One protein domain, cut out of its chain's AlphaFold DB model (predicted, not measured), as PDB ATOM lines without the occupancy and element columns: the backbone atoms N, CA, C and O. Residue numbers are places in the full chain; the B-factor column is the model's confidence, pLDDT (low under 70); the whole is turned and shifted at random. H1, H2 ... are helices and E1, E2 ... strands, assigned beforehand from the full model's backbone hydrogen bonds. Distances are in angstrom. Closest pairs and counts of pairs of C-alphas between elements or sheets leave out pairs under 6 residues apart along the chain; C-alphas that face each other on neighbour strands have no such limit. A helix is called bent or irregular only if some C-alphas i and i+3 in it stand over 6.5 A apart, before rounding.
ATOM      1  N   ARG A 559      10.226  -6.857  23.339       84.69
ATOM      2  CA  ARG A 559      10.148  -5.634  24.164       84.69
ATOM      3  C   ARG A 559      10.757  -5.805  25.561       84.69
ATOM      4  O   ARG A 559      11.429  -4.901  26.043       84.69
ATOM      5  N   GLY A 560      10.516  -6.946  26.209       83.06
ATOM      6  CA  GLY A 560      11.001  -7.223  27.564       83.06
ATOM      7  C   GLY A 560      12.522  -7.348  27.613       83.06
ATOM      8  O   GLY A 560      13.180  -6.624  28.359       83.06
ATOM      9  N   ARG A 561      13.077  -8.212  26.759       88.44
ATOM     10  CA  ARG A 561      14.520  -8.449  26.617       88.44
ATOM     11  C   ARG A 561      15.259  -7.182  26.199       88.44
ATOM     12  O   ARG A 561      16.268  -6.842  26.809       88.44
ATOM     13  N   PHE A 562      14.712  -6.433  25.239       90.88
ATOM     14  CA  PHE A 562      15.265  -5.146  24.822       90.88
ATOM     15  C   PHE A 562      15.309  -4.141  25.964       90.88
ATOM     16  O   PHE A 562      16.342  -3.528  26.199       90.88
ATOM     17  N   SER A 563      14.219  -4.004  26.717       87.50
ATOM     18  CA  SER A 563      14.172  -3.047  27.815       87.50
ATOM     19  C   SER A 563      15.146  -3.400  28.944       87.50
ATOM     20  O   SER A 563      15.845  -2.522  29.442       87.50
ATOM     21  N   ILE A 564      15.273  -4.685  29.303       87.81
ATOM     22  CA  ILE A 564      16.286  -5.148  30.269       87.81
ATOM     23  C   ILE A 564      17.690  -4.775  29.784       87.81
ATOM     24  O   ILE A 564      18.471  -4.211  30.547       87.81
ATOM     25  N   LEU A 565      17.987  -5.065  28.516       91.19
ATOM     26  CA  LEU A 565      19.288  -4.814  27.907       91.19
ATOM     27  C   LEU A 565      19.619  -3.313  27.850       91.19
ATOM     28  O   LEU A 565      20.697  -2.906  28.273       91.19
ATOM     29  N   MET A 566      18.684  -2.486  27.373       90.56
ATOM     30  CA  MET A 566      18.886  -1.042  27.230       90.56
ATOM     31  C   MET A 566      18.972  -0.338  28.579       90.56
ATOM     32  O   MET A 566      19.805   0.544  28.747       90.56
ATOM     33  N   GLN A 567      18.151  -0.718  29.559       82.88
ATOM     34  CA  GLN A 567      18.196  -0.087  30.880       82.88
ATOM     35  C   GLN A 567      19.460  -0.440  31.648       82.88
ATOM     36  O   GLN A 567      19.979   0.402  32.375       82.88
ATOM     37  N   ASP A 568      19.955  -1.666  31.502       86.38
ATOM     38  CA  ASP A 568      21.230  -2.072  32.084       86.38
ATOM     39  C   ASP A 568      22.392  -1.309  31.422       86.38
ATOM     40  O   ASP A 568      23.188  -0.692  32.128       86.38
ATOM     41  N   TRP A 569      22.400  -1.210  30.086       88.44
ATOM     42  CA  TRP A 569      23.390  -0.419  29.348       88.44
ATOM     43  C   TRP A 569      23.352   1.071  29.728       88.44
ATOM     44  O   TRP A 569      24.382   1.632  30.087       88.44
ATOM     45  N   LEU A 570      22.172   1.702  29.744       84.69
ATOM     46  CA  LEU A 570      22.001   3.122  30.096       84.69
ATOM     47  C   LEU A 570      22.420   3.435  31.539       84.69
ATOM     48  O   LEU A 570      22.847   4.551  31.817       84.69
ATOM     49  N   ARG A 571      22.311   2.472  32.465       81.44
ATOM     50  CA  ARG A 571      22.785   2.632  33.853       81.44
ATOM     51  C   ARG A 571      24.305   2.594  33.970       81.44
ATOM     52  O   ARG A 571      24.842   3.207  34.886       81.44
ATOM     53  N   GLN A 572      24.971   1.836  33.102       81.69
ATOM     54  CA  GLN A 572      26.425   1.667  33.110       81.69
ATOM     55  C   GLN A 572      27.145   2.666  32.198       81.69
ATOM     56  O   GLN A 572      28.335   2.921  32.380       81.69
ATOM     57  N   HIS A 573      26.441   3.207  31.203       80.94
ATOM     58  CA  HIS A 573      26.998   4.118  30.216       80.94
ATOM     59  C   HIS A 573      27.513   5.406  30.863       80.94
ATOM     60  O   HIS A 573      26.806   6.076  31.614       80.94
ATOM     61  N   ASN A 574      28.751   5.764  30.527       78.38
ATOM     62  CA  ASN A 574      29.379   7.010  30.936       78.38
ATOM     63  C   ASN A 574      29.881   7.743  29.689       78.38
ATOM     64  O   ASN A 574      30.820   7.295  29.032       78.38
ATOM     65  N   GLU A 575      29.265   8.886  29.381       70.94
ATOM     66  CA  GLU A 575      29.632   9.699  28.218       70.94
ATOM     67  C   GLU A 575      31.081  10.197  28.272       70.94
ATOM     68  O   GLU A 575      31.704  10.331  27.224       70.94
ATOM     69  N   LEU A 576      31.616  10.432  29.475       74.25
ATOM     70  CA  LEU A 576      32.955  10.990  29.699       74.25
ATOM     71  C   LEU A 576      34.072   9.937  29.653       74.25
ATOM     72  O   LEU A 576      35.246  10.290  29.706       74.25
ATOM     73  N   SER A 577      33.720   8.650  29.618       77.69
ATOM     74  CA  SER A 577      34.684   7.555  29.528       77.69
ATOM     75  C   SER A 577      34.710   7.005  28.110       77.69
ATOM     76  O   SER A 577      33.651   6.744  27.540       77.69
ATOM     77  N   ASP A 578      35.902   6.742  27.578       77.25
ATOM     78  CA  ASP A 578      36.079   6.027  26.307       77.25
ATOM     79  C   ASP A 578      35.836   4.514  26.445       77.25
ATOM     80  O   ASP A 578      35.697   3.804  25.451       77.25
ATOM     81  N   GLN A 579      35.754   3.995  27.677       81.38
ATOM     82  CA  GLN A 579      35.477   2.579  27.908       81.38
ATOM     83  C   GLN A 579      34.027   2.242  27.544       81.38
ATOM     84  O   GLN A 579      33.082   2.910  27.974       81.38
ATOM     85  N   LEU A 580      33.848   1.184  26.754       82.44
ATOM     86  CA  LEU A 580      32.534   0.640  26.426       82.44
ATOM     87  C   LEU A 580      31.973  -0.122  27.638       82.44
ATOM     88  O   LEU A 580      32.670  -0.986  28.180       82.44
ATOM     89  N   PRO A 581      30.731   0.158  28.077       82.38
ATOM     90  CA  PRO A 581      30.112  -0.618  29.141       82.38
ATOM     91  C   PRO A 581      29.878  -2.064  28.663       82.38
ATOM     92  O   PRO A 581      29.536  -2.282  27.492       82.38
ATOM     93  N   PRO A 582      30.051  -3.067  29.542       83.81
ATOM     94  CA  PRO A 582      29.791  -4.451  29.187       83.81
ATOM     95  C   PRO A 582      28.297  -4.647  28.922       83.81
ATOM     96  O   PRO A 582      27.446  -4.294  29.737       83.81
ATOM     97  N   LEU A 583      27.978  -5.237  27.773       89.00
ATOM     98  CA  LEU A 583      26.609  -5.569  27.403       89.00
ATOM     99  C   LEU A 583      26.238  -6.949  27.968       89.00
ATOM    100  O   LEU A 583      27.049  -7.877  27.926       89.00
ATOM    101  N   LEU A 584      25.017  -7.082  28.498       90.00
ATOM    102  CA  LEU A 584      24.517  -8.358  29.019       90.00
ATOM    103  C   LEU A 584      24.458  -9.425  27.920       90.00
ATOM    104  O   LEU A 584      24.043  -9.160  26.783       90.00
ATOM    105  N   SER A 585      24.819 -10.653  28.286       89.06
ATOM    106  CA  SER A 585      24.736 -11.794  27.379       89.06
ATOM    107  C   SER A 585      23.288 -12.222  27.123       89.06
ATOM    108  O   SER A 585      22.372 -11.910  27.894       89.06
ATOM    109  N   VAL A 586      23.078 -12.994  26.049       90.00
ATOM    110  CA  VAL A 586      21.778 -13.618  25.740       90.00
ATOM    111  C   VAL A 586      21.261 -14.404  26.947       90.00
ATOM    112  O   VAL A 586      20.110 -14.231  27.351       90.00
ATOM    113  N   HIS A 587      22.127 -15.193  27.583       88.81
ATOM    114  CA  HIS A 587      21.784 -15.978  28.768       88.81
ATOM    115  C   HIS A 587      21.327 -15.102  29.945       88.81
ATOM    116  O   HIS A 587      20.296 -15.364  30.569       88.81
ATOM    117  N   GLU A 588      22.072 -14.034  30.250       90.50
ATOM    118  CA  GLU A 588      21.775 -13.144  31.377       90.50
ATOM    119  C   GLU A 588      20.432 -12.428  31.206       90.50
ATOM    120  O   GLU A 588      19.660 -12.329  32.163       90.50
ATOM    121  N   VAL A 589      20.125 -11.961  29.993       91.06
ATOM    122  CA  VAL A 589      18.860 -11.268  29.711       91.06
ATOM    123  C   VAL A 589      17.674 -12.229  29.743       91.06
ATOM    124  O   VAL A 589      16.693 -11.924  30.421       91.06
ATOM    125  N   ASN A 590      17.762 -13.399  29.095       90.31
ATOM    126  CA  ASN A 590      16.683 -14.400  29.127       90.31
ATOM    127  C   ASN A 590      16.409 -14.872  30.575       90.31
ATOM    128  O   ASN A 590      15.257 -15.012  30.989       90.31
ATOM    129  N   ARG A 591      17.445 -14.987  31.424       88.31
ATOM    130  CA  ARG A 591      17.264 -15.249  32.866       88.31
ATOM    131  C   ARG A 591      16.654 -14.087  33.651       88.31
ATOM    132  O   ARG A 591      16.045 -14.326  34.693       88.31
ATOM    133  N   ARG A 592      16.797 -12.839  33.222       87.56
ATOM    134  CA  ARG A 592      16.139 -11.697  33.883       87.56
ATOM    135  C   ARG A 592      14.718 -11.464  33.363       87.56
ATOM    136  O   ARG A 592      13.941 -10.786  34.032       87.56
ATOM    137  N   GLU A 593      14.364 -12.033  32.209       84.50
ATOM    138  CA  GLU A 593      13.036 -11.895  31.615       84.50
ATOM    139  C   GLU A 593      11.950 -12.524  32.512       84.50
ATOM    140  O   GLU A 593      12.096 -13.670  32.954       84.50
ATOM    141  N   PRO A 594      10.856 -11.800  32.817       76.75
ATOM    142  CA  PRO A 594       9.746 -12.339  33.594       76.75
ATOM    143  C   PRO A 594       8.866 -13.268  32.742       76.75
ATOM    144  O   PRO A 594       8.336 -12.849  31.721       76.75
ATOM    145  N   ILE A 595       8.640 -14.506  33.203       72.06
ATOM    146  CA  ILE A 595       7.785 -15.490  32.502       72.06
ATOM    147  C   ILE A 595       6.297 -15.342  32.833       72.06
ATOM    148  O   ILE A 595       5.454 -15.378  31.947       72.06
ATOM    149  N   LEU A 596       5.957 -15.206  34.116       59.69
ATOM    150  CA  LEU A 596       4.582 -15.387  34.607       59.69
ATOM    151  C   LEU A 596       3.740 -14.104  34.612       59.69
ATOM    152  O   LEU A 596       2.604 -14.121  35.077       59.69
ATOM    153  N   TRP A 597       4.285 -12.970  34.164       50.06
ATOM    154  CA  TRP A 597       3.640 -11.677  34.396       50.06
ATOM    155  C   TRP A 597       3.667 -10.748  33.175       50.06
ATOM    156  O   TRP A 597       4.545  -9.883  33.075       50.06
ATOM    157  N   PRO A 598       2.667 -10.839  32.278       48.03
ATOM    158  CA  PRO A 598       2.545  -9.920  31.150       48.03
ATOM    159  C   PRO A 598       1.986  -8.539  31.558       48.03
ATOM    160  O   PRO A 598       2.061  -7.599  30.776       48.03
ATOM    161  N   PHE A 599       1.488  -8.358  32.792       42.78
ATOM    162  CA  PHE A 599       0.749  -7.150  33.205       42.78
ATOM    163  C   PHE A 599       1.497  -6.184  34.147       42.78
ATOM    164  O   PHE A 599       0.862  -5.410  34.853       42.78
ATOM    165  N   GLY A 600       2.837  -6.185  34.225       40.22
ATOM    166  CA  GLY A 600       3.494  -5.243  35.160       40.22
ATOM    167  C   GLY A 600       4.928  -5.466  35.645       40.22
ATOM    168  O   GLY A 600       5.367  -4.689  36.491       40.22
ATOM    169  N   ALA A 601       5.686  -6.448  35.149       38.59
ATOM    170  CA  ALA A 601       7.084  -6.622  35.575       38.59
ATOM    171  C   ALA A 601       8.091  -5.889  34.663       38.59
ATOM    172  O   ALA A 601       9.082  -5.370  35.163       38.59
ATOM    173  N   GLY A 602       7.805  -5.742  33.361       43.78
ATOM    174  CA  GLY A 602       8.583  -4.887  32.441       43.78
ATOM    175  C   GLY A 602       7.998  -3.482  32.230       43.78
ATOM    176  O   GLY A 602       8.659  -2.606  31.691       43.78
ATOM    177  N   SER A 603       6.764  -3.259  32.686       50.50
ATOM    178  CA  SER A 603       5.940  -2.073  32.415       50.50
ATOM    179  C   SER A 603       5.535  -1.361  33.709       50.50
ATOM    180  O   SER A 603       4.418  -0.856  33.828       50.50
ATOM    181  N   ARG A 604       6.409  -1.328  34.725       54.75
ATOM    182  CA  ARG A 604       6.178  -0.407  35.844       54.75
ATOM    183  C   ARG A 604       6.244   1.005  35.265       54.75
ATOM    184  O   ARG A 604       7.329   1.521  35.031       54.75
ATOM    185  N   ASN A 605       5.066   1.572  35.012       66.38
ATOM    186  CA  ASN A 605       4.828   2.956  34.625       66.38
ATOM    187  C   ASN A 605       5.201   3.368  33.182       66.38
ATOM    188  O   ASN A 605       5.540   4.532  32.983       66.38
ATOM    189  N   ARG A 606       5.105   2.493  32.163       79.12
ATOM    190  CA  ARG A 606       5.224   2.934  30.752       79.12
ATOM    191  C   ARG A 606       4.489   2.065  29.724       79.12
ATOM    192  O   ARG A 606       4.472   0.856  29.870       79.12
ATOM    193  N   THR A 607       3.998   2.654  28.635       84.62
ATOM    194  CA  THR A 607       3.460   1.963  27.450       84.62
ATOM    195  C   THR A 607       4.078   2.544  26.183       84.62
ATOM    196  O   THR A 607       4.055   3.754  25.986       84.62
ATOM    197  N   ILE A 608       4.594   1.684  25.299       86.75
ATOM    198  CA  ILE A 608       5.157   2.082  24.000       86.75
ATOM    199  C   ILE A 608       4.237   1.584  22.879       86.75
ATOM    200  O   ILE A 608       4.031   0.381  22.701       86.75
ATOM    201  N   HIS A 609       3.681   2.512  22.106       88.00
ATOM    202  CA  HIS A 609       2.900   2.254  20.902       88.00
ATOM    203  C   HIS A 609       3.798   2.373  19.668       88.00
ATOM    204  O   HIS A 609       3.803   3.403  18.994       88.00
ATOM    205  N   LEU A 610       4.551   1.308  19.388       88.12
ATOM    206  CA  LEU A 610       5.329   1.165  18.160       88.12
ATOM    207  C   LEU A 610       4.395   1.021  16.945       88.12
ATOM    208  O   LEU A 610       3.403   0.297  17.020       88.12
ATOM    209  N   GLY A 611       4.690   1.724  15.849       86.94
ATOM    210  CA  GLY A 611       3.918   1.643  14.604       86.94
ATOM    211  C   GLY A 611       2.511   2.249  14.687       86.94
ATOM    212  O   GLY A 611       1.588   1.765  14.027       86.94
ATOM    213  N   CYS A 612       2.297   3.278  15.519       87.25
ATOM    214  CA  CYS A 612       1.008   3.974  15.545       87.25
ATOM    215  C   CYS A 612       0.755   4.730  14.226       87.25
ATOM    216  O   CYS A 612       1.689   5.115  13.529       87.25
ATOM    217  N   SER A 613      -0.521   4.938  13.870       86.94
ATOM    218  CA  SER A 613      -0.850   5.758  12.703       86.94
ATOM    219  C   SER A 613      -0.457   7.213  12.946       86.94
ATOM    220  O   SER A 613      -0.555   7.720  14.068       86.94
ATOM    221  N   PHE A 614      -0.083   7.904  11.872       87.19
ATOM    222  CA  PHE A 614       0.234   9.326  11.932       87.19
ATOM    223  C   PHE A 614      -0.949  10.166  12.441       87.19
ATOM    224  O   PHE A 614      -0.772  11.071  13.247       87.19
ATOM    225  N   GLU A 615      -2.179   9.796  12.074       88.06
ATOM    226  CA  GLU A 615      -3.409  10.396  12.609       88.06
ATOM    227  C   GLU A 615      -3.492  10.290  14.140       88.06
ATOM    228  O   GLU A 615      -3.779  11.273  14.826       88.06
ATOM    229  N   LYS A 616      -3.178   9.110  14.697       87.44
ATOM    230  CA  LYS A 616      -3.154   8.913  16.150       87.44
ATOM    231  C   LYS A 616      -2.072   9.773  16.802       87.44
ATOM    232  O   LYS A 616      -2.306  10.302  17.883       87.44
ATOM    233  N   LEU A 617      -0.911   9.918  16.159       87.19
ATOM    234  CA  LEU A 617       0.164  10.785  16.640       87.19
ATOM    235  C   LEU A 617      -0.296  12.250  16.701       87.19
ATOM    236  O   LEU A 617      -0.175  12.866  17.756       87.19
ATOM    237  N   ILE A 618      -0.899  12.776  15.628       88.62
ATOM    238  CA  ILE A 618      -1.423  14.155  15.572       88.62
ATOM    239  C   ILE A 618      -2.425  14.411  16.700       88.62
ATOM    240  O   ILE A 618      -2.351  15.439  17.366       88.62
ATOM    241  N   TRP A 619      -3.343  13.473  16.944       87.81
ATOM    242  CA  TRP A 619      -4.363  13.629  17.985       87.81
ATOM    243  C   TRP A 619      -3.777  13.702  19.404       87.81
ATOM    244  O   TRP A 619      -4.343  14.321  20.309       87.81
ATOM    245  N   VAL A 620      -2.640  13.039  19.604       87.31
ATOM    246  CA  VAL A 620      -1.954  12.955  20.892       87.31
ATOM    247  C   VAL A 620      -1.010  14.144  21.120       87.31
ATOM    248  O   VAL A 620      -0.828  14.556  22.266       87.31
ATOM    249  N   VAL A 621      -0.432  14.711  20.057       85.75
ATOM    250  CA  VAL A 621       0.428  15.901  20.117       85.75
ATOM    251  C   VAL A 621      -0.422  17.125  20.463       85.75
ATOM    252  O   VAL A 621      -1.131  17.668  19.622       85.75
ATOM    253  N   LYS A 622      -0.364  17.554  21.729       77.38
ATOM    254  CA  LYS A 622      -1.127  18.712  22.237       77.38
ATOM    255  C   LYS A 622      -0.237  19.878  22.639       77.38
ATOM    256  O   LYS A 622      -0.556  21.022  22.340       77.38
ATOM    257  N   ASP A 623       0.882  19.569  23.288       73.62
ATOM    258  CA  ASP A 623       1.740  20.574  23.922       73.62
ATOM    259  C   ASP A 623       2.930  21.004  23.050       73.62
ATOM    260  O   ASP A 623       3.670  21.894  23.456       73.62
ATOM    261  N   CYS A 624       3.103  20.385  21.877       79.12
ATOM    262  CA  CYS A 624       4.206  20.623  20.945       79.12
ATOM    263  C   CYS A 624       3.666  21.039  19.576       79.12
ATOM    264  O   CYS A 624       2.657  20.503  19.106       79.12
ATOM    265  N   LYS A 625       4.340  21.974  18.904       83.75
ATOM    266  CA  LYS A 625       4.005  22.307  17.519       83.75
ATOM    267  C   LYS A 625       4.421  21.144  16.616       83.75
ATOM    268  O   LYS A 625       5.583  20.751  16.584       83.75
ATOM    269  N   LEU A 626       3.474  20.630  15.831       85.81
ATOM    270  CA  LEU A 626       3.712  19.467  14.975       85.81
ATOM    271  C   LEU A 626       4.824  19.710  13.943       85.81
ATOM    272  O   LEU A 626       5.678  18.854  13.763       85.81
ATOM    273  N   LEU A 627       4.838  20.867  13.274       88.62
ATOM    274  CA  LEU A 627       5.798  21.137  12.198       88.62
ATOM    275  C   LEU A 627       7.260  21.201  12.699       88.62
ATOM    276  O   LEU A 627       8.100  20.528  12.107       88.62
ATOM    277  N   PRO A 628       7.578  21.913  13.802       90.56
ATOM    278  CA  PRO A 628       8.893  21.829  14.439       90.56
ATOM    279  C   PRO A 628       9.268  20.419  14.893       90.56
ATOM    280  O   PRO A 628      10.392  19.995  14.641       90.56
ATOM    281  N   LEU A 629       8.334  19.666  15.486       90.00
ATOM    282  CA  LEU A 629       8.580  18.276  15.880       90.00
ATOM    283  C   LEU A 629       8.956  17.406  14.673       90.00
ATOM    284  O   LEU A 629       9.914  16.647  14.737       90.00
ATOM    285  N   LEU A 630       8.248  17.541  13.550       91.62
ATOM    286  CA  LEU A 630       8.607  16.847  12.309       91.62
ATOM    287  C   LEU A 630       9.975  17.288  11.778       91.62
ATOM    288  O   LEU A 630      10.714  16.458  11.261       91.62
ATOM    289  N   GLY A 631      10.324  18.566  11.941       92.75
ATOM    290  CA  GLY A 631      11.648  19.090  11.611       92.75
ATOM    291  C   GLY A 631      12.773  18.426  12.410       92.75
ATOM    292  O   GLY A 631      13.820  18.134  11.843       92.75
ATOM    293  N   VAL A 632      12.543  18.118  13.693       94.12
ATOM    294  CA  VAL A 632      13.509  17.385  14.537       94.12
ATOM    295  C   VAL A 632      13.806  15.996  13.973       94.12
ATOM    296  O   VAL A 632      14.955  15.571  13.957       94.12
ATOM    297  N   PHE A 633      12.779  15.301  13.490       95.19
ATOM    298  CA  PHE A 633      12.886  13.940  12.958       95.19
ATOM    299  C   PHE A 633      13.052  13.899  11.429       95.19
ATOM    300  O   PHE A 633      12.835  12.853  10.826       95.19
ATOM    301  N   ALA A 634      13.424  15.007  10.780       93.12
ATOM    302  CA  ALA A 634      13.443  15.096   9.316       93.12
ATOM    303  C   ALA A 634      14.407  14.097   8.645       93.12
ATOM    304  O   ALA A 634      14.128  13.617   7.548       93.12
ATOM    305  N   GLU A 635      15.519  13.767   9.307       93.44
ATOM    306  CA  GLU A 635      16.508  12.785   8.829       93.44
ATOM    307  C   GLU A 635      16.195  11.346   9.280       93.44
ATOM    308  O   GLU A 635      16.830  10.392   8.828       93.44
ATOM    309  N   GLU A 636      15.205  11.173  10.155       94.81
ATOM    310  CA  GLU A 636      14.863   9.895  10.767       94.81
ATOM    311  C   GLU A 636      13.700   9.212  10.041       94.81
ATOM    312  O   GLU A 636      12.766   9.844   9.548       94.81
ATOM    313  N   ARG A 637      13.696   7.875  10.044       94.19
ATOM    314  CA  ARG A 637      12.588   7.070   9.491       94.19
ATOM    315  C   ARG A 637      11.470   6.806  10.497       94.19
ATOM    316  O   ARG A 637      10.648   5.907  10.319       94.19
ATOM    317  N   TYR A 638      11.427   7.589  11.569       94.94
ATOM    318  CA  TYR A 638      10.404   7.514  12.600       94.94
ATOM    319  C   TYR A 638      10.174   8.879  13.246       94.94
ATOM    320  O   TYR A 638      11.064   9.720  13.284       94.94
ATOM    321  N   VAL A 639       8.981   9.069  13.805       94.44
ATOM    322  CA  VAL A 639       8.636  10.221  14.645       94.44
ATOM    323  C   VAL A 639       8.159   9.695  15.988       94.44
ATOM    324  O   VAL A 639       7.321   8.790  16.040       94.44
ATOM    325  N   LEU A 640       8.684  10.260  17.073       94.00
ATOM    326  CA  LEU A 640       8.360   9.854  18.436       94.00
ATOM    327  C   LEU A 640       7.763  11.026  19.218       94.00
ATOM    328  O   LEU A 640       8.274  12.140  19.165       94.00
ATOM    329  N   TYR A 641       6.706  10.756  19.985       93.06
ATOM    330  CA  TYR A 641       6.147  11.715  20.935       93.06
ATOM    331  C   TYR A 641       5.690  11.041  22.232       93.06
ATOM    332  O   TYR A 641       5.108   9.956  22.219       93.06
ATOM    333  N   CYS A 642       5.923  11.708  23.359       90.56
ATOM    334  CA  CYS A 642       5.498  11.289  24.694       90.56
ATOM    335  C   CYS A 642       4.712  12.440  25.335       90.56
ATOM    336  O   CYS A 642       5.341  13.436  25.663       90.56
ATOM    337  N   PRO A 643       3.383  12.368  25.527       87.69
ATOM    338  CA  PRO A 643       2.596  13.458  26.119       87.69
ATOM    339  C   PRO A 643       3.020  13.809  27.541       87.69
ATOM    340  O   PRO A 643       2.963  14.963  27.960       87.69
ATOM    341  N   GLU A 644       3.439  12.807  28.309       83.69
ATOM    342  CA  GLU A 644       3.766  12.964  29.722       83.69
ATOM    343  C   GLU A 644       5.206  13.446  29.964       83.69
ATOM    344  O   GLU A 644       5.625  13.529  31.119       83.69
ATOM    345  N   TRP A 645       5.945  13.818  28.910       81.31
ATOM    346  CA  TRP A 645       7.364  14.186  28.972       81.31
ATOM    347  C   TRP A 645       7.681  15.301  29.988       81.31
ATOM    348  O   TRP A 645       8.656  15.190  30.725       81.31
ATOM    349  N   LYS A 646       6.823  16.324  30.131       73.44
ATOM    350  CA  LYS A 646       7.008  17.408  31.128       73.44
ATOM    351  C   LYS A 646       6.879  16.933  32.573       73.44
ATOM    352  O   LYS A 646       7.462  17.504  33.485       73.44
ATOM    353  N   LYS A 647       6.072  15.894  32.800       65.50
ATOM    354  CA  LYS A 647       5.722  15.379  34.137       65.50
ATOM    355  C   LYS A 647       6.531  14.130  34.492       65.50
ATOM    356  O   LYS A 647       6.239  13.478  35.494       65.50
ATOM    357  N   ALA A 648       7.538  13.840  33.671       56.53
ATOM    358  CA  ALA A 648       8.467  12.729  33.745       56.53
ATOM    359  C   ALA A 648       9.065  12.517  35.137       56.53
ATOM    360  O   ALA A 648       9.075  11.396  35.620       56.53
ATOM    361  N   SER A 649       9.493  13.588  35.810       52.97
ATOM    362  CA  SER A 649      10.205  13.513  37.095       52.97
ATOM    363  C   SER A 649       9.331  13.057  38.282       52.97
ATOM    364  O   SER A 649       9.840  12.657  39.331       52.97
ATOM    365  N   ARG A 650       7.994  13.053  38.147       56.56
ATOM    366  CA  ARG A 650       7.096  12.719  39.266       56.56
ATOM    367  C   ARG A 650       6.958  11.208  39.451       56.56
ATOM    368  O   ARG A 650       6.368  10.499  38.633       56.56
ATOM    369  N   LYS A 651       7.447  10.724  40.597       53.06
ATOM    370  CA  LYS A 651       7.395   9.316  41.017       53.06
ATOM    371  C   LYS A 651       5.965   8.755  40.906       53.06
ATOM    372  O   LYS A 651       5.035   9.290  41.500       53.06
ATOM    373  N   GLY A 652       5.802   7.653  40.166       56.16
ATOM    374  CA  GLY A 652       4.546   6.893  40.091       56.16
ATOM    375  C   GLY A 652       3.625   7.191  38.900       56.16
ATOM    376  O   GLY A 652       2.526   6.643  38.865       56.16
ATOM    377  N   ARG A 653       4.031   8.015  37.922       67.06
ATOM    378  CA  ARG A 653       3.222   8.259  36.714       67.06
ATOM    379  C   ARG A 653       3.608   7.386  35.534       67.06
ATOM    380  O   ARG A 653       4.784   7.173  35.271       67.06
ATOM    381  N   HIS A 654       2.583   6.930  34.825       78.88
ATOM    382  CA  HIS A 654       2.689   6.101  33.637       78.88
ATOM    383  C   HIS A 654       3.030   6.941  32.393       78.88
ATOM    384  O   HIS A 654       2.294   7.870  32.069       78.88
ATOM    385  N   LEU A 655       4.123   6.610  31.705       83.94
ATOM    386  CA  LEU A 655       4.583   7.263  30.474       83.94
ATOM    387  C   LEU A 655       3.984   6.586  29.245       83.94
ATOM    388  O   LEU A 655       4.072   5.366  29.118       83.94
ATOM    389  N   THR A 656       3.441   7.349  28.304       88.50
ATOM    390  CA  THR A 656       2.885   6.786  27.073       88.50
ATOM    391  C   THR A 656       3.663   7.306  25.873       88.50
ATOM    392  O   THR A 656       3.580   8.476  25.526       88.50
ATOM    393  N   ILE A 657       4.420   6.441  25.204       90.38
ATOM    394  CA  ILE A 657       5.259   6.822  24.064       90.38
ATOM    395  C   ILE A 657       4.614   6.333  22.773       90.38
ATOM    396  O   ILE A 657       4.280   5.158  22.638       90.38
ATOM    397  N   TYR A 658       4.460   7.231  21.809       91.94
ATOM    398  CA  TYR A 658       3.913   6.959  20.487       91.94
ATOM    399  C   TYR A 658       5.024   7.061  19.456       91.94
ATOM    400  O   TYR A 658       5.712   8.076  19.400       91.94
ATOM    401  N   ILE A 659       5.189   6.014  18.649       93.19
ATOM    402  CA  ILE A 659       6.208   5.951  17.604       93.19
ATOM    403  C   ILE A 659       5.507   5.667  16.280       93.19
ATOM    404  O   ILE A 659       4.967   4.577  16.073       93.19
ATOM    405  N   CYS A 660       5.535   6.645  15.384       92.62
ATOM    406  CA  CYS A 660       5.127   6.480  13.997       92.62
ATOM    407  C   CYS A 660       6.364   6.094  13.182       92.62
ATOM    408  O   CYS A 660       7.381   6.775  13.268       92.62
ATOM    409  N   ILE A 661       6.289   5.014  12.407       91.00
ATOM    410  CA  ILE A 661       7.405   4.512  11.592       91.00
ATOM    411  C   ILE A 661       7.079   4.753  10.116       91.00
ATOM    412  O   ILE A 661       5.931   4.567   9.706       91.00
ATOM    413  N   GLN A 662       8.067   5.180   9.330       89.25
ATOM    414  CA  GLN A 662       7.927   5.321   7.881       89.25
ATOM    415  C   GLN A 662       7.856   3.948   7.198       89.25
ATOM    416  O   GLN A 662       8.376   2.952   7.693       89.25
ATOM    417  N   THR A 663       7.192   3.875   6.047       84.50
ATOM    418  CA  THR A 663       6.938   2.607   5.344       84.50
ATOM    419  C   THR A 663       8.196   1.936   4.799       84.50
ATOM    420  O   THR A 663       8.180   0.730   4.568       84.50
ATOM    421  N   ASP A 664       9.276   2.690   4.606       86.31
ATOM    422  CA  ASP A 664      10.566   2.219   4.103       86.31
ATOM    423  C   ASP A 664      11.636   2.069   5.203       86.31
ATOM    424  O   ASP A 664      12.811   1.857   4.902       86.31
ATOM    425  N   ALA A 665      11.232   2.150   6.476       88.44
ATOM    426  CA  ALA A 665      12.114   1.943   7.617       88.44
ATOM    427  C   ALA A 665      12.642   0.499   7.675       88.44
ATOM    428  O   ALA A 665      11.902  -0.472   7.493       88.44
ATOM    429  N   ASN A 666      13.928   0.358   7.986       89.88
ATOM    430  CA  ASN A 666      14.583  -0.930   8.192       89.88
ATOM    431  C   ASN A 666      14.621  -1.319   9.688       89.88
ATOM    432  O   ASN A 666      14.180  -0.581  10.570       89.88
ATOM    433  N   ASN A 667      15.174  -2.495  10.007       89.69
ATOM    434  CA  ASN A 667      15.266  -2.965  11.395       89.69
ATOM    435  C   ASN A 667      16.111  -2.053  12.295       89.69
ATOM    436  O   ASN A 667      15.810  -1.926  13.477       89.69
ATOM    437  N   MET A 668      17.150  -1.409  11.760       92.06
ATOM    438  CA  MET A 668      17.976  -0.474  12.525       92.06
ATOM    439  C   MET A 668      17.199   0.796  12.880       92.06
ATOM    440  O   MET A 668      17.327   1.289  13.996       92.06
ATOM    441  N   ASP A 669      16.334   1.280  11.986       93.19
ATOM    442  CA  ASP A 669      15.448   2.414  12.274       93.19
ATOM    443  C   ASP A 669      14.466   2.068  13.400       93.19
ATOM    444  O   ASP A 669      14.269   2.844  14.337       93.19
ATOM    445  N   VAL A 670      13.899   0.857  13.363       92.81
ATOM    446  CA  VAL A 670      13.017   0.341  14.421       92.81
ATOM    447  C   VAL A 670      13.773   0.168  15.744       92.81
ATOM    448  O   VAL A 670      13.260   0.544  16.802       92.81
ATOM    449  N   PHE A 671      15.000  -0.359  15.698       94.50
ATOM    450  CA  PHE A 671      15.883  -0.474  16.860       94.50
ATOM    451  C   PHE A 671      16.160   0.900  17.473       94.50
ATOM    452  O   PHE A 671      15.979   1.089  18.675       94.50
ATOM    453  N   LYS A 672      16.546   1.874  16.644       95.50
ATOM    454  CA  LYS A 672      16.836   3.251  17.046       95.50
ATOM    455  C   LYS A 672      15.614   3.936  17.651       95.50
ATOM    456  O   LYS A 672      15.731   4.574  18.695       95.50
ATOM    457  N   ALA A 673      14.436   3.751  17.059       94.94
ATOM    458  CA  ALA A 673      13.187   4.288  17.584       94.94
ATOM    459  C   ALA A 673      12.853   3.731  18.976       94.94
ATOM    460  O   ALA A 673      12.490   4.482  19.886       94.94
ATOM    461  N   MET A 674      13.028   2.423  19.166       93.56
ATOM    462  CA  MET A 674      12.833   1.778  20.466       93.56
ATOM    463  C   MET A 674      13.905   2.179  21.482       93.56
ATOM    464  O   MET A 674      13.583   2.399  22.649       93.56
ATOM    465  N   PHE A 675      15.158   2.341  21.055       94.88
ATOM    466  CA  PHE A 675      16.228   2.842  21.915       94.88
ATOM    467  C   PHE A 675      15.940   4.276  22.373       94.88
ATOM    468  O   PHE A 675      16.054   4.570  23.559       94.88
ATOM    469  N   HIS A 676      15.457   5.139  21.474       94.31
ATOM    470  CA  HIS A 676      15.014   6.492  21.812       94.31
ATOM    471  C   HIS A 676      13.892   6.472  22.864       94.31
ATOM    472  O   HIS A 676      13.939   7.226  23.838       94.31
ATOM    473  N   ALA A 677      12.927   5.559  22.741       91.88
ATOM    474  CA  ALA A 677      11.897   5.391  23.760       91.88
ATOM    475  C   ALA A 677      12.476   4.980  25.129       91.88
ATOM    476  O   ALA A 677      12.087   5.554  26.145       91.88
ATOM    477  N   GLU A 678      13.433   4.046  25.172       88.50
ATOM    478  CA  GLU A 678      14.092   3.639  26.424       88.50
ATOM    479  C   GLU A 678      14.948   4.759  27.034       88.50
ATOM    480  O   GLU A 678      14.952   4.908  28.256       88.50
ATOM    481  N   VAL A 679      15.600   5.597  26.218       88.00
ATOM    482  CA  VAL A 679      16.308   6.802  26.689       88.00
ATOM    483  C   VAL A 679      15.337   7.747  27.398       88.00
ATOM    484  O   VAL A 679      15.598   8.161  28.528       88.00
ATOM    485  N   ILE A 680      14.178   8.029  26.793       86.00
ATOM    486  CA  ILE A 680      13.142   8.862  27.421       86.00
ATOM    487  C   ILE A 680      12.671   8.223  28.731       86.00
ATOM    488  O   ILE A 680      12.624   8.894  29.759       86.00
ATOM    489  N   CYS A 681      12.381   6.920  28.741       81.25
ATOM    490  CA  CYS A 681      11.962   6.228  29.960       81.25
ATOM    491  C   CYS A 681      13.022   6.265  31.072       81.25
ATOM    492  O   CYS A 681      12.665   6.447  32.239       81.25
ATOM    493  N   ALA A 682      14.304   6.118  30.735       77.50
ATOM    494  CA  ALA A 682      15.401   6.187  31.697       77.50
ATOM    495  C   ALA A 682      15.527   7.585  32.322       77.50
ATOM    496  O   ALA A 682      15.684   7.692  33.538       77.50
ATOM    497  N   LEU A 683      15.371   8.645  31.519       73.38
ATOM    498  CA  LEU A 683      15.373  10.034  31.995       73.38
ATOM    499  C   LEU A 683      14.194  10.327  32.935       73.38
ATOM    500  O   LEU A 683      14.334  11.087  33.890       73.38
ATOM    501  N   CYS A 684      13.042   9.694  32.702       64.19
ATOM    502  CA  CYS A 684      11.830   9.921  33.488       64.19
ATOM    503  C   CYS A 684      11.779   9.124  34.810       64.19
ATOM    504  O   CYS A 684      11.110   9.525  35.753       64.19
ATOM    505  N   HIS A 685      12.457   7.977  34.928       57.38
ATOM    506  CA  HIS A 685      12.338   7.093  36.104       57.38
ATOM    507  C   HIS A 685      13.395   7.307  37.203       57.38
ATOM    508  O   HIS A 685      13.544   6.465  38.095       57.38
ATOM    509  N   VAL A 686      14.113   8.429  37.188       52.53
ATOM    510  CA  VAL A 686      15.167   8.727  38.168       52.53
ATOM    511  C   VAL A 686      14.564   8.957  39.555       52.53
ATOM    512  O   VAL A 686      13.946   9.978  39.835       52.53
ATOM    513  N   SER A 687      14.750   7.991  40.454       40.03
ATOM    514  CA  SER A 687      14.492   8.172  41.886       40.03
ATOM    515  C   SER A 687      15.707   8.803  42.584       40.03
ATOM    516  O   SER A 687      16.841   8.555  42.175       40.03
ATOM    517  N   HIS A 688      15.459   9.569  43.655       38.25
ATOM    518  CA  HIS A 688      16.403  10.369  44.468       38.25
ATOM    519  C   HIS A 688      17.811   9.792  44.749       38.25
ATOM    520  O   HIS A 688      18.722  10.565  45.017       38.25
ATOM    521  N   ALA A 689      18.037   8.479  44.655       35.59
ATOM    522  CA  ALA A 689      19.336   7.855  44.932       35.59
ATOM    523  C   ALA A 689      20.291   7.753  43.719       35.59
ATOM    524  O   ALA A 689      21.475   7.487  43.904       35.59
ATOM    525  N   SER A 690      19.820   7.976  42.484       41.16
ATOM    526  CA  SER A 690      20.645   7.886  41.256       41.16
ATOM    527  C   SER A 690      20.849   9.235  40.557       41.16
ATOM    528  O   SER A 690      21.299   9.282  39.412       41.16
ATOM    529  N   TYR A 691      20.540  10.335  41.253       42.38
ATOM    530  CA  TYR A 691      20.593  11.708  40.734       42.38
ATOM    531  C   TYR A 691      21.960  12.099  40.156       42.38
ATOM    532  O   TYR A 691      22.015  12.908  39.236       42.38
ATOM    533  N   HIS A 692      23.055  11.479  40.605       44.00
ATOM    534  CA  HIS A 692      24.389  11.768  40.074       44.00
ATOM    535  C   HIS A 692      24.572  11.407  38.592       44.00
ATOM    536  O   HIS A 692      25.367  12.056  37.926       44.00
ATOM    537  N   ILE A 693      23.845  10.425  38.044       48.84
ATOM    538  CA  ILE A 693      24.065   9.968  36.658       48.84
ATOM    539  C   ILE A 693      23.255  10.800  35.655       48.84
ATOM    540  O   ILE A 693      23.780  11.200  34.621       48.84
ATOM    541  N   VAL A 694      22.001  11.145  35.971       45.16
ATOM    542  CA  VAL A 694      21.155  11.928  35.048       45.16
ATOM    543  C   VAL A 694      21.510  13.409  35.031       45.16
ATOM    544  O   VAL A 694      21.397  14.035  33.986       45.16
ATOM    545  N   VAL A 695      22.041  13.955  36.125       44.31
ATOM    546  CA  VAL A 695      22.595  15.317  36.143       44.31
ATOM    547  C   VAL A 695      23.856  15.418  35.268       44.31
ATOM    548  O   VAL A 695      24.010  16.392  34.536       44.31
ATOM    549  N   ILE A 696      24.708  14.386  35.239       48.16
ATOM    550  CA  ILE A 696      25.878  14.338  34.341       48.16
ATOM    551  C   ILE A 696      25.441  14.178  32.872       48.16
ATOM    552  O   ILE A 696      25.951  14.884  32.004       48.16
ATOM    553  N   ILE A 697      24.447  13.324  32.602       48.91
ATOM    554  CA  ILE A 697      23.901  13.088  31.253       48.91
ATOM    555  C   ILE A 697      23.139  14.315  30.707       48.91
ATOM    556  O   ILE A 697      23.240  14.625  29.519       48.91
ATOM    557  N   ALA A 698      22.383  15.028  31.548       42.78
ATOM    558  CA  ALA A 698      21.573  16.179  31.143       42.78
ATOM    559  C   ALA A 698      22.388  17.476  30.990       42.78
ATOM    560  O   ALA A 698      22.110  18.249  30.077       42.78
ATOM    561  N   ILE A 699      23.388  17.717  31.849       46.94
ATOM    562  CA  ILE A 699      24.002  19.052  31.999       46.94
ATOM    563  C   ILE A 699      25.404  19.143  31.369       46.94
ATOM    564  O   ILE A 699      25.876  20.242  31.086       46.94
ATOM    565  N   GLY A 700      26.073  18.022  31.070       42.25
ATOM    566  CA  GLY A 700      27.364  18.043  30.362       42.25
ATOM    567  C   GLY A 700      28.488  18.789  31.098       42.25
ATOM    568  O   GLY A 700      29.511  19.097  30.493       42.25
ATOM    569  N   THR A 701      28.326  19.083  32.390       37.75
ATOM    570  CA  THR A 701      29.344  19.731  33.218       37.75
ATOM    571  C   THR A 701      29.525  18.989  34.534       37.75
ATOM    572  O   THR A 701      28.594  18.431  35.119       37.75
ATOM    573  N   THR A 702      30.772  18.966  34.997       37.16
ATOM    574  CA  THR A 702      31.155  18.584  36.353       37.16
ATOM    575  C   THR A 702      30.486  19.539  37.336       37.16
ATOM    576  O   THR A 702      31.007  20.621  37.601       37.16
ATOM    577  N   LEU A 703      29.321  19.162  37.861       38.25
ATOM    578  CA  LEU A 703      28.748  19.841  39.016       38.25
ATOM    579  C   LEU A 703      29.650  19.572  40.217       38.25
ATOM    580  O   LEU A 703      29.810  18.435  40.672       38.25
ATOM    581  N   ASP A 704      30.287  20.648  40.663       33.09
ATOM    582  CA  ASP A 704      31.103  20.700  41.858       33.09
ATOM    583  C   ASP A 704      30.288  20.190  43.058       33.09
ATOM    584  O   ASP A 704      29.100  20.502  43.207       33.09
ATOM    585  N   LYS A 705      30.914  19.369  43.907       38.00
ATOM    586  CA  LYS A 705      30.269  18.569  44.974       38.00
ATOM    587  C   LYS A 705      29.637  19.405  46.102       38.00
ATOM    588  O   LYS A 705      29.218  18.849  47.114       38.00
ATOM    589  N   THR A 706      29.586  20.723  45.958       30.95
ATOM    590  CA  THR A 706      29.262  21.693  47.009       30.95
ATOM    591  C   THR A 706      27.930  22.418  46.807       30.95
ATOM    592  O   THR A 706      27.511  23.134  47.712       30.95
ATOM    593  N   SER A 707      27.210  22.202  45.697       31.88
ATOM    594  CA  SER A 707      25.870  22.779  45.486       31.88
ATOM    595  C   SER A 707      24.763  21.736  45.670       31.88
ATOM    596  O   SER A 707      24.380  20.997  44.769       31.88
ATOM    597  N   THR A 708      24.219  21.671  46.882       32.88
ATOM    598  CA  THR A 708      23.001  20.923  47.237       32.88
ATOM    599  C   THR A 708      21.727  21.646  46.781       32.88
ATOM    600  O   THR A 708      20.751  21.702  47.524       32.88
ATOM    601  N   GLU A 709      21.712  22.202  45.571       37.12
ATOM    602  CA  GLU A 709      20.487  22.707  44.950       37.12
ATOM    603  C   GLU A 709      20.156  21.830  43.746       37.12
ATOM    604  O   GLU A 709      20.717  21.929  42.659       37.12
ATOM    605  N   SER A 710      19.247  20.894  44.001       42.22
ATOM    606  CA  SER A 710      18.566  20.076  43.011       42.22
ATOM    607  C   SER A 710      17.920  20.963  41.943       42.22
ATOM    608  O   SER A 710      16.829  21.489  42.158       42.22
ATOM    609  N   GLY A 711      18.572  21.116  40.790       47.34
ATOM    610  CA  GLY A 711      17.924  21.648  39.594       47.34
ATOM    611  C   GLY A 711      16.782  20.715  39.195       47.34
ATOM    612  O   GLY A 711      17.019  19.587  38.763       47.34
ATOM    613  N   ASP A 712      15.547  21.154  39.416       58.53
ATOM    614  CA  ASP A 712      14.344  20.378  39.131       58.53
ATOM    615  C   ASP A 712      14.274  20.103  37.616       58.53
ATOM    616  O   ASP A 712      14.385  21.026  36.809       58.53
ATOM    617  N   PHE A 713      14.113  18.846  37.190       65.44
ATOM    618  CA  PHE A 713      14.024  18.491  35.760       65.44
ATOM    619  C   PHE A 713      12.892  19.271  35.065       65.44
ATOM    620  O   PHE A 713      13.023  19.686  33.917       65.44
ATOM    621  N   GLU A 714      11.798  19.518  35.794       62.75
ATOM    622  CA  GLU A 714      10.671  20.351  35.356       62.75
ATOM    623  C   GLU A 714      11.084  21.828  35.167       62.75
ATOM    624  O   GLU A 714      10.577  22.493  34.266       62.75
ATOM    625  N   ALA A 715      12.050  22.330  35.949       64.88
ATOM    626  CA  ALA A 715      12.580  23.687  35.826       64.88
ATOM    627  C   ALA A 715      13.530  23.851  34.628       64.88
ATOM    628  O   ALA A 715      13.487  24.892  33.975       64.88
ATOM    629  N   PHE A 716      14.342  22.837  34.301       68.50
ATOM    630  CA  PHE A 716      15.255  22.890  33.145       68.50
ATOM    631  C   PHE A 716      14.499  22.989  31.811       68.50
ATOM    632  O   PHE A 716      14.888  23.752  30.932       68.50
ATOM    633  N   TRP A 717      13.392  22.254  31.678       74.88
ATOM    634  CA  TRP A 717      12.543  22.271  30.480       74.88
ATOM    635  C   TRP A 717      11.380  23.269  30.572       74.88
ATOM    636  O   TRP A 717      10.430  23.210  29.783       74.88
ATOM    637  N   ASN A 718      11.416  24.177  31.547       73.38
ATOM    638  CA  ASN A 718      10.359  25.159  31.720       73.38
ATOM    639  C   ASN A 718      10.308  26.108  30.510       73.38
ATOM    640  O   ASN A 718      11.322  26.650  30.081       73.38
ATOM    641  N   GLY A 719       9.113  26.304  29.954       73.25
ATOM    642  CA  GLY A 719       8.904  27.100  28.741       73.25
ATOM    643  C   GLY A 719       9.130  26.363  27.415       73.25
ATOM    644  O   GLY A 719       8.768  26.912  26.377       73.25
ATOM    645  N   ASP A 720       9.642  25.125  27.420       79.31
ATOM    646  CA  ASP A 720       9.762  24.320  26.198       79.31
ATOM    647  C   ASP A 720       8.395  23.732  25.783       79.31
ATOM    648  O   ASP A 720       7.598  23.255  26.606       79.31
ATOM    649  N   ASP A 721       8.105  23.771  24.482       81.38
ATOM    650  CA  ASP A 721       6.941  23.110  23.877       81.38
ATOM    651  C   ASP A 721       7.216  21.618  23.593       81.38
ATOM    652  O   ASP A 721       6.324  20.855  23.233       81.38
ATOM    653  N   GLY A 722       8.446  21.171  23.844       83.44
ATOM    654  CA  GLY A 722       8.910  19.792  23.717       83.44
ATOM    655  C   GLY A 722       9.795  19.592  22.502       83.44
ATOM    656  O   GLY A 722      10.477  18.574  22.418       83.44
ATOM    657  N   THR A 723       9.833  20.559  21.582       87.25
ATOM    658  CA  THR A 723      10.707  20.483  20.408       87.25
ATOM    659  C   THR A 723      12.170  20.381  20.836       87.25
ATOM    660  O   THR A 723      12.892  19.529  20.319       87.25
ATOM    661  N   ALA A 724      12.605  21.195  21.808       86.38
ATOM    662  CA  ALA A 724      13.985  21.154  22.285       86.38
ATOM    663  C   ALA A 724      14.276  19.858  23.056       86.38
ATOM    664  O   ALA A 724      15.324  19.250  22.838       86.38
ATOM    665  N   PHE A 725      13.335  19.393  23.885       87.38
ATOM    666  CA  PHE A 725      13.435  18.107  24.576       87.38
ATOM    667  C   PHE A 725      13.649  16.939  23.605       87.38
ATOM    668  O   PHE A 725      14.630  16.206  23.737       87.38
ATOM    669  N   PHE A 726      12.782  16.787  22.597       91.12
ATOM    670  CA  PHE A 726      12.890  15.684  21.635       91.12
ATOM    671  C   PHE A 726      14.111  15.817  20.714       91.12
ATOM    672  O   PHE A 726      14.702  14.803  20.343       91.12
ATOM    673  N   ALA A 727      14.528  17.043  20.376       91.25
ATOM    674  CA  ALA A 727      15.769  17.275  19.637       91.25
ATOM    675  C   ALA A 727      16.996  16.853  20.448       91.25
ATOM    676  O   ALA A 727      17.896  16.188  19.933       91.25
ATOM    677  N   TRP A 728      17.011  17.191  21.736       89.81
ATOM    678  CA  TRP A 728      18.091  16.825  22.639       89.81
ATOM    679  C   TRP A 728      18.170  15.306  22.843       89.81
ATOM    680  O   TRP A 728      19.253  14.726  22.714       89.81
ATOM    681  N   THR A 729      17.040  14.630  23.087       90.62
ATOM    682  CA  THR A 729      17.026  13.166  23.249       90.62
ATOM    683  C   THR A 729      17.418  12.448  21.959       90.62
ATOM    684  O   THR A 729      18.165  11.469  22.020       90.62
ATOM    685  N   LEU A 730      17.000  12.956  20.793       94.25
ATOM    686  CA  LEU A 730      17.433  12.428  19.500       94.25
ATOM    687  C   LEU A 730      18.947  12.599  19.293       94.25
ATOM    688  O   LEU A 730      19.619  11.660  18.871       94.25
ATOM    689  N   GLY A 731      19.505  13.758  19.661       90.94
ATOM    690  CA  GLY A 731      20.948  14.001  19.616       90.94
ATOM    691  C   GLY A 731      21.745  13.002  20.462       90.94
ATOM    692  O   GLY A 731      22.746  12.450  19.997       90.94
ATOM    693  N   ARG A 732      21.267  12.690  21.676       88.44
ATOM    694  CA  ARG A 732      21.873  11.655  22.537       88.44
ATOM    695  C   ARG A 732      21.787  10.268  21.917       88.44
ATOM    696  O   ARG A 732      22.788   9.560  21.889       88.44
ATOM    697  N   VAL A 733      20.632   9.902  21.365       93.25
ATOM    698  CA  VAL A 733      20.450   8.630  20.650       93.25
ATOM    699  C   VAL A 733      21.442   8.504  19.495       93.25
ATOM    700  O   VAL A 733      22.098   7.472  19.378       93.25
ATOM    701  N   ASN A 734      21.615   9.558  18.697       93.81
ATOM    702  CA  ASN A 734      22.554   9.573  17.573       93.81
ATOM    703  C   ASN A 734      24.015   9.435  18.023       93.81
ATOM    704  O   ASN A 734      24.793   8.746  17.370       93.81
ATOM    705  N   CYS A 735      24.374  10.028  19.162       90.06
ATOM    706  CA  CYS A 735      25.708   9.911  19.750       90.06
ATOM    707  C   CYS A 735      25.968   8.523  20.371       90.06
ATOM    708  O   CYS A 735      27.058   7.962  20.257       90.06
ATOM    709  N   TRP A 736      24.967   7.945  21.037       91.62
ATOM    710  CA  TRP A 736      25.114   6.709  21.809       91.62
ATOM    711  C   TRP A 736      24.920   5.442  20.992       91.62
ATOM    712  O   TRP A 736      25.539   4.426  21.306       91.62
ATOM    713  N   LEU A 737      24.095   5.486  19.945       93.06
ATOM    714  CA  LEU A 737      23.798   4.316  19.127       93.06
ATOM    715  C   LEU A 737      25.069   3.674  18.535       93.06
ATOM    716  O   LEU A 737      25.201   2.459  18.674       93.06
ATOM    717  N   PRO A 738      26.047   4.415  17.971       92.88
ATOM    718  CA  PRO A 738      27.297   3.816  17.500       92.88
ATOM    719  C   PRO A 738      28.077   3.088  18.602       92.88
ATOM    720  O   PRO A 738      28.565   1.983  18.375       92.88
ATOM    721  N   ARG A 739      28.150   3.661  19.814       90.94
ATOM    722  CA  ARG A 739      28.818   3.029  20.967       90.94
ATOM    723  C   ARG A 739      28.088   1.763  21.409       90.94
ATOM    724  O   ARG A 739      28.720   0.742  21.654       90.94
ATOM    725  N   LEU A 740      26.758   1.807  21.458       91.75
ATOM    726  CA  LEU A 740      25.938   0.637  21.755       91.75
ATOM    727  C   LEU A 740      26.155  -0.471  20.713       91.75
ATOM    728  O   LEU A 740      26.333  -1.626  21.090       91.75
ATOM    729  N   MET A 741      26.197  -0.134  19.419       92.50
ATOM    730  CA  MET A 741      26.468  -1.106  18.351       92.50
ATOM    731  C   MET A 741      27.864  -1.727  18.477       92.50
ATOM    732  O   MET A 741      27.999  -2.941  18.337       92.50
ATOM    733  N   GLN A 742      28.881  -0.945  18.858       90.38
ATOM    734  CA  GLN A 742      30.212  -1.485  19.166       90.38
ATOM    735  C   GLN A 742      30.174  -2.495  20.324       90.38
ATOM    736  O   GLN A 742      30.820  -3.538  20.236       90.38
ATOM    737  N   CYS A 743      29.379  -2.254  21.374       89.25
ATOM    738  CA  CYS A 743      29.204  -3.227  22.460       89.25
ATOM    739  C   CYS A 743      28.631  -4.570  21.959       89.25
ATOM    740  O   CYS A 743      29.070  -5.626  22.417       89.25
ATOM    741  N   PHE A 744      27.681  -4.554  21.013       88.88
ATOM    742  CA  PHE A 744      27.139  -5.785  20.414       88.88
ATOM    743  C   PHE A 744      28.204  -6.582  19.642       88.88
ATOM    744  O   PHE A 744      28.184  -7.817  19.664       88.88
ATOM    745  N   ASP A 745      29.147  -5.900  18.993       83.25
ATOM    746  CA  ASP A 745      30.244  -6.543  18.264       83.25
ATOM    747  C   ASP A 745      31.385  -7.011  19.188       83.25
ATOM    748  O   ASP A 745      31.980  -8.070  18.959       83.25
ATOM    749  N   GLU A 746      31.653  -6.303  20.290       79.19
ATOM    750  CA  GLU A 746      32.621  -6.746  21.302       79.19
ATOM    751  C   GLU A 746      32.172  -8.021  22.033       79.19
ATOM    752  O   GLU A 746      32.980  -8.931  22.238       79.19
ATOM    753  N   VAL A 747      30.888  -8.127  22.394       70.19
ATOM    754  CA  VAL A 747      30.346  -9.353  23.013       70.19
ATOM    755  C   VAL A 747      30.503 -10.549  22.076       70.19
ATOM    756  O   VAL A 747      30.880 -11.635  22.523       70.19
ATOM    757  N   ALA A 748      30.301 -10.340  20.772       62.16
ATOM    758  CA  ALA A 748      30.468 -11.384  19.767       62.16
ATOM    759  C   ALA A 748      31.921 -11.883  19.641       62.16
ATOM    760  O   ALA A 748      32.134 -13.041  19.291       62.16
ATOM    761  N   SER A 749      32.919 -11.040  19.933       62.16
ATOM    762  CA  SER A 749      34.339 -11.378  19.753       62.16
ATOM    763  C   SER A 749      35.026 -11.914  21.013       62.16
ATOM    764  O   SER A 749      35.901 -12.771  20.901       62.16
ATOM    765  N   LYS A 750      34.645 -11.451  22.215       59.62
ATOM    766  CA  LYS A 750      35.394 -11.735  23.458       59.62
ATOM    767  C   LYS A 750      34.911 -12.953  24.260       59.62
ATOM    768  O   LYS A 750      35.682 -13.443  25.081       59.62
ATOM    769  N   ARG A 751      33.672 -13.442  24.078       58.34
ATOM    770  CA  ARG A 751      33.067 -14.426  25.012       58.34
ATOM    771  C   ARG A 751      32.741 -15.821  24.459       58.34
ATOM    772  O   ARG A 751      32.335 -16.670  25.240       58.34
ATOM    773  N   ALA A 752      32.900 -16.092  23.158       58.78
ATOM    774  CA  ALA A 752      32.382 -17.328  22.527       58.78
ATOM    775  C   ALA A 752      30.898 -17.617  22.884       58.78
ATOM    776  O   ALA A 752      30.432 -18.763  22.895       58.78
ATOM    777  N   GLU A 753      30.161 -16.555  23.215       67.44
ATOM    778  CA  GLU A 753      28.759 -16.569  23.608       67.44
ATOM    779  C   GLU A 753      27.868 -16.388  22.377       67.44
ATOM    780  O   GLU A 753      28.302 -15.933  21.317       67.44
ATOM    781  N   VAL A 754      26.602 -16.776  22.514       75.81
ATOM    782  CA  VAL A 754      25.610 -16.638  21.446       75.81
ATOM    783  C   VAL A 754      25.373 -15.148  21.162       75.81
ATOM    784  O   VAL A 754      25.147 -14.369  22.089       75.81
ATOM    785  N   LYS A 755      25.434 -14.742  19.885       84.12
ATOM    786  CA  LYS A 755      25.229 -13.348  19.460       84.12
ATOM    787  C   LYS A 755      23.732 -13.010  19.412       84.12
ATOM    788  O   LYS A 755      22.925 -13.825  18.973       84.12
ATOM    789  N   TRP A 756      23.381 -11.789  19.814       89.62
ATOM    790  CA  TRP A 756      22.055 -11.215  19.567       89.62
ATOM    791  C   TRP A 756      21.798 -11.066  18.063       89.62
ATOM    792  O   TRP A 756      22.625 -10.504  17.340       89.62
ATOM    793  N   ASP A 757      20.638 -11.522  17.599       87.69
ATOM    794  CA  ASP A 757      20.205 -11.347  16.217       87.69
ATOM    795  C   ASP A 757      19.411 -10.042  16.069       87.69
ATOM    796  O   ASP A 757      18.229  -9.956  16.405       87.69
ATOM    797  N   LEU A 758      20.078  -9.008  15.550       88.81
ATOM    798  CA  LEU A 758      19.470  -7.702  15.277       88.81
ATOM    799  C   LEU A 758      18.725  -7.655  13.931       88.81
ATOM    800  O   LEU A 758      18.060  -6.663  13.630       88.81
ATOM    801  N   SER A 759      18.817  -8.711  13.114       83.44
ATOM    802  CA  SER A 759      18.090  -8.804  11.843       83.44
ATOM    803  C   SER A 759      16.615  -9.174  12.031       83.44
ATOM    804  O   SER A 759      15.813  -9.000  11.111       83.44
ATOM    805  N   VAL A 760      16.235  -9.635  13.228       81.06
ATOM    806  CA  VAL A 760      14.859  -9.992  13.581       81.06
ATOM    807  C   VAL A 760      14.484  -9.377  14.931       81.06
ATOM    808  O   VAL A 760      14.869  -9.856  15.996       81.06
ATOM    809  N   LEU A 761      13.669  -8.320  14.890       85.38
ATOM    810  CA  LEU A 761      13.158  -7.639  16.081       85.38
ATOM    811  C   LEU A 761      11.701  -8.042  16.336       85.38
ATOM    812  O   LEU A 761      10.828  -7.846  15.493       85.38
ATOM    813  N   GLN A 762      11.422  -8.582  17.521       81.00
ATOM    814  CA  GLN A 762      10.097  -9.034  17.965       81.00
ATOM    815  C   GLN A 762       9.442  -7.994  18.887       81.00
ATOM    816  O   GLN A 762       8.948  -8.295  19.976       81.00
ATOM    817  N   PHE A 763       9.474  -6.725  18.477       77.81
ATOM    818  CA  PHE A 763       8.905  -5.620  19.250       77.81
ATOM    819  C   PHE A 763       7.404  -5.442  19.066       77.81
ATOM    820  O   PHE A 763       6.854  -4.506  19.636       77.81
ATOM    821  N   ASP A 764       6.714  -6.297  18.318       62.88
ATOM    822  CA  ASP A 764       5.263  -6.216  18.222       62.88
ATOM    823  C   ASP A 764       4.591  -7.558  18.485       62.88
ATOM    824  O   ASP A 764       5.037  -8.605  18.022       62.88
ATOM    825  N   ALA A 765       3.515  -7.470  19.260       45.50
ATOM    826  CA  ALA A 765       2.574  -8.549  19.501       45.50
ATOM    827  C   ALA A 765       1.635  -8.682  18.291       45.50
ATOM    828  O   ALA A 765       1.273  -9.785  17.915       45.50
ATOM    829  N   ASP A 766       1.328  -7.590  17.584       43.53
ATOM    830  CA  ASP A 766       0.406  -7.616  16.449       43.53
ATOM    831  C   ASP A 766       1.155  -7.482  15.109       43.53
ATOM    832  O   ASP A 766       1.170  -6.392  14.528       43.53
ATOM    833  N   PRO A 767       1.727  -8.566  14.536       37.81
ATOM    834  CA  PRO A 767       2.382  -8.496  13.226       37.81
ATOM    835  C   PRO A 767       1.443  -7.905  12.160       37.81
ATOM    836  O   PRO A 767       1.871  -7.167  11.278       37.81
ATOM    837  N   TRP A 768       0.133  -8.121  12.297       33.84
ATOM    838  CA  TRP A 768      -0.908  -7.601  11.411       33.84
ATOM    839  C   TRP A 768      -1.027  -6.073  11.366       33.84
ATOM    840  O   TRP A 768      -1.567  -5.546  10.392       33.84
ATOM    841  N   ARG A 769      -0.558  -5.341  12.386       36.12
ATOM    842  CA  ARG A 769      -0.761  -3.886  12.486       36.12
ATOM    843  C   ARG A 769       0.237  -3.095  11.644       36.12
ATOM    844  O   ARG A 769      -0.165  -2.144  10.978       36.12
ATOM    845  N   ILE A 770       1.490  -3.545  11.607       36.22
ATOM    846  CA  ILE A 770       2.538  -2.961  10.759       36.22
ATOM    847  C   ILE A 770       2.202  -3.213   9.282       36.22
ATOM    848  O   ILE A 770       2.199  -2.279   8.484       36.22
ATOM    849  N   TYR A 771       1.783  -4.434   8.924       33.03
ATOM    850  CA  TYR A 771       1.408  -4.750   7.540       33.03
ATOM    851  C   TYR A 771       0.124  -4.038   7.073       33.03
ATOM    852  O   TYR A 771       0.036  -3.662   5.907       33.03
ATOM    853  N   ARG A 772      -0.864  -3.769   7.942       32.59
ATOM    854  CA  ARG A 772      -2.099  -3.065   7.525       32.59
ATOM    855  C   ARG A 772      -1.857  -1.636   7.038       32.59
ATOM    856  O   ARG A 772      -2.589  -1.179   6.164       32.59
ATOM    857  N   ASN A 773      -0.855  -0.952   7.589       36.16
ATOM    858  CA  ASN A 773      -0.500   0.406   7.173       36.16
ATOM    859  C   ASN A 773       0.293   0.425   5.856       36.16
ATOM    860  O   ASN A 773       0.276   1.433   5.163       36.16
ATOM    861  N   VAL A 774       0.925  -0.691   5.477       36.34
ATOM    862  CA  VAL A 774       1.630  -0.842   4.190       36.34
ATOM    863  C   VAL A 774       0.657  -1.133   3.037       36.34
ATOM    864  O   VAL A 774       0.917  -0.749   1.903       36.34
ATOM    865  N   TYR A 775      -0.490  -1.767   3.314       29.58
ATOM    866  CA  TYR A 775      -1.458  -2.187   2.287       29.58
ATOM    867  C   TYR A 775      -2.744  -1.347   2.211       29.58
ATOM    868  O   TYR A 775      -3.627  -1.668   1.418       29.58
ATOM    869  N   ARG A 776      -2.870  -0.268   2.991       28.81
ATOM    870  CA  ARG A 776      -3.869   0.781   2.725       28.81
ATOM    871  C   ARG A 776      -3.219   1.872   1.875       28.81
ATOM    872  O   ARG A 776      -2.816   2.906   2.395       28.81
TER     873      ARG A 776
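Overview. This is residues 559 to 776 of the 777 residues of the protein "zf-LYAR domain-containing protein" of Echinococcus granulosus (UniProt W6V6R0). Helix H5 runs through the middle of the domain over one face of a small three-stranded sheet, with H3 and H4 on the other face: three layers, helices on both faces of a sheet. H1 and the first arm of the long bent helix H8 pack on H5 too, while H6, H7 and a loop whose residues 704 to 709 stick out lie at one end of the longest axis and H9 at the other. The 218 printed residues hold nine named helices and three named strands, in the order H1 H2 E1 H3 H4 E2 E3 H5 H6 H7 H8 H9. The mixed sheet runs E1 E3 E2, and the class is mostly helix. The whole is compact, with a radius of gyration of the C-alphas of 17.8 A and spans of 56 by 47 by 36 A.

Arrangement. E3, residues 655 to 661, is parallel to E1, residues 606 to 610, with N 607 and O 655 2.8 A apart, within hydrogen-bond range. E3 forms an antiparallel hairpin with E2, residues 638 to 641; N 639 and O 660 are 2.8 A apart, also within range. H5, residues 667 to 684, lies over E3 at a height over the sheet of 9.1 A. H3, residues 614 to 620, lies over E3 on the opposite face, at 9.3 A. H8, residues 723 to 750, was assigned as one helix by its hydrogen bonds but is bent, with C-alphas 735 and 738 6.7 A apart; its arms H8a, residues 723 to 735, and H8b, residues 738 to 750, stand at 28 degrees. H8a touches H5 at a steep tilt of 60 degrees, opposite ways; the closest C-alphas are those of His 676 and Val 733, 6.0 A. H4, residues 626 to 632, touches H8a, closest at the C-alphas of Leu 629 and Thr 723, 5.5 A. H1, residues 559 to 572, touches H5, closest at the C-alphas of Met 566 and Glu 678, 6.7 A. H2, residues 586 to 592, touches H1 about perpendicular, at 84 degrees; the C-alphas of Arg 561 and Val 589 are closest, 6.0 A. H6, residues 691 to 699, and H7, residues 713 to 716, are near each other. H9, residues 767 to 774, touches no helix. Every O i to N i+4 pair is within hydrogen-bond range in H1, H2, H3, H4, H5, H8a and H8b; H6 has 4 of 5, H9 has 1 of 4 beside 2 of 5 O i to N i+3 pairs, and H7 is too short.

Along the chain. From first to last C-alpha E3 measures 19.3 A, H5 25.8 A, H1 20.0 A, H8a 18.4 A and H8b 18.5 A. H1 begins at C-alpha 559, (10.148, -5.634, 24.164), and H9 ends at C-alpha 774, (1.630, -0.842, 4.190).

Size, cuts and confidence. The C-alphas farthest apart, of Thr 706 and Tyr 775, are 59.3 A apart. The printed part has no cut. The links H1 to H2, H2 to E1, E2 to E3, H6 to H7 and H8 to H9 are long. Mean pLDDT of the printed part is 74.3; residues 596 to 605, 647 to 653, 684 to 716, 748 to 753 and 764 to 776 are under 70.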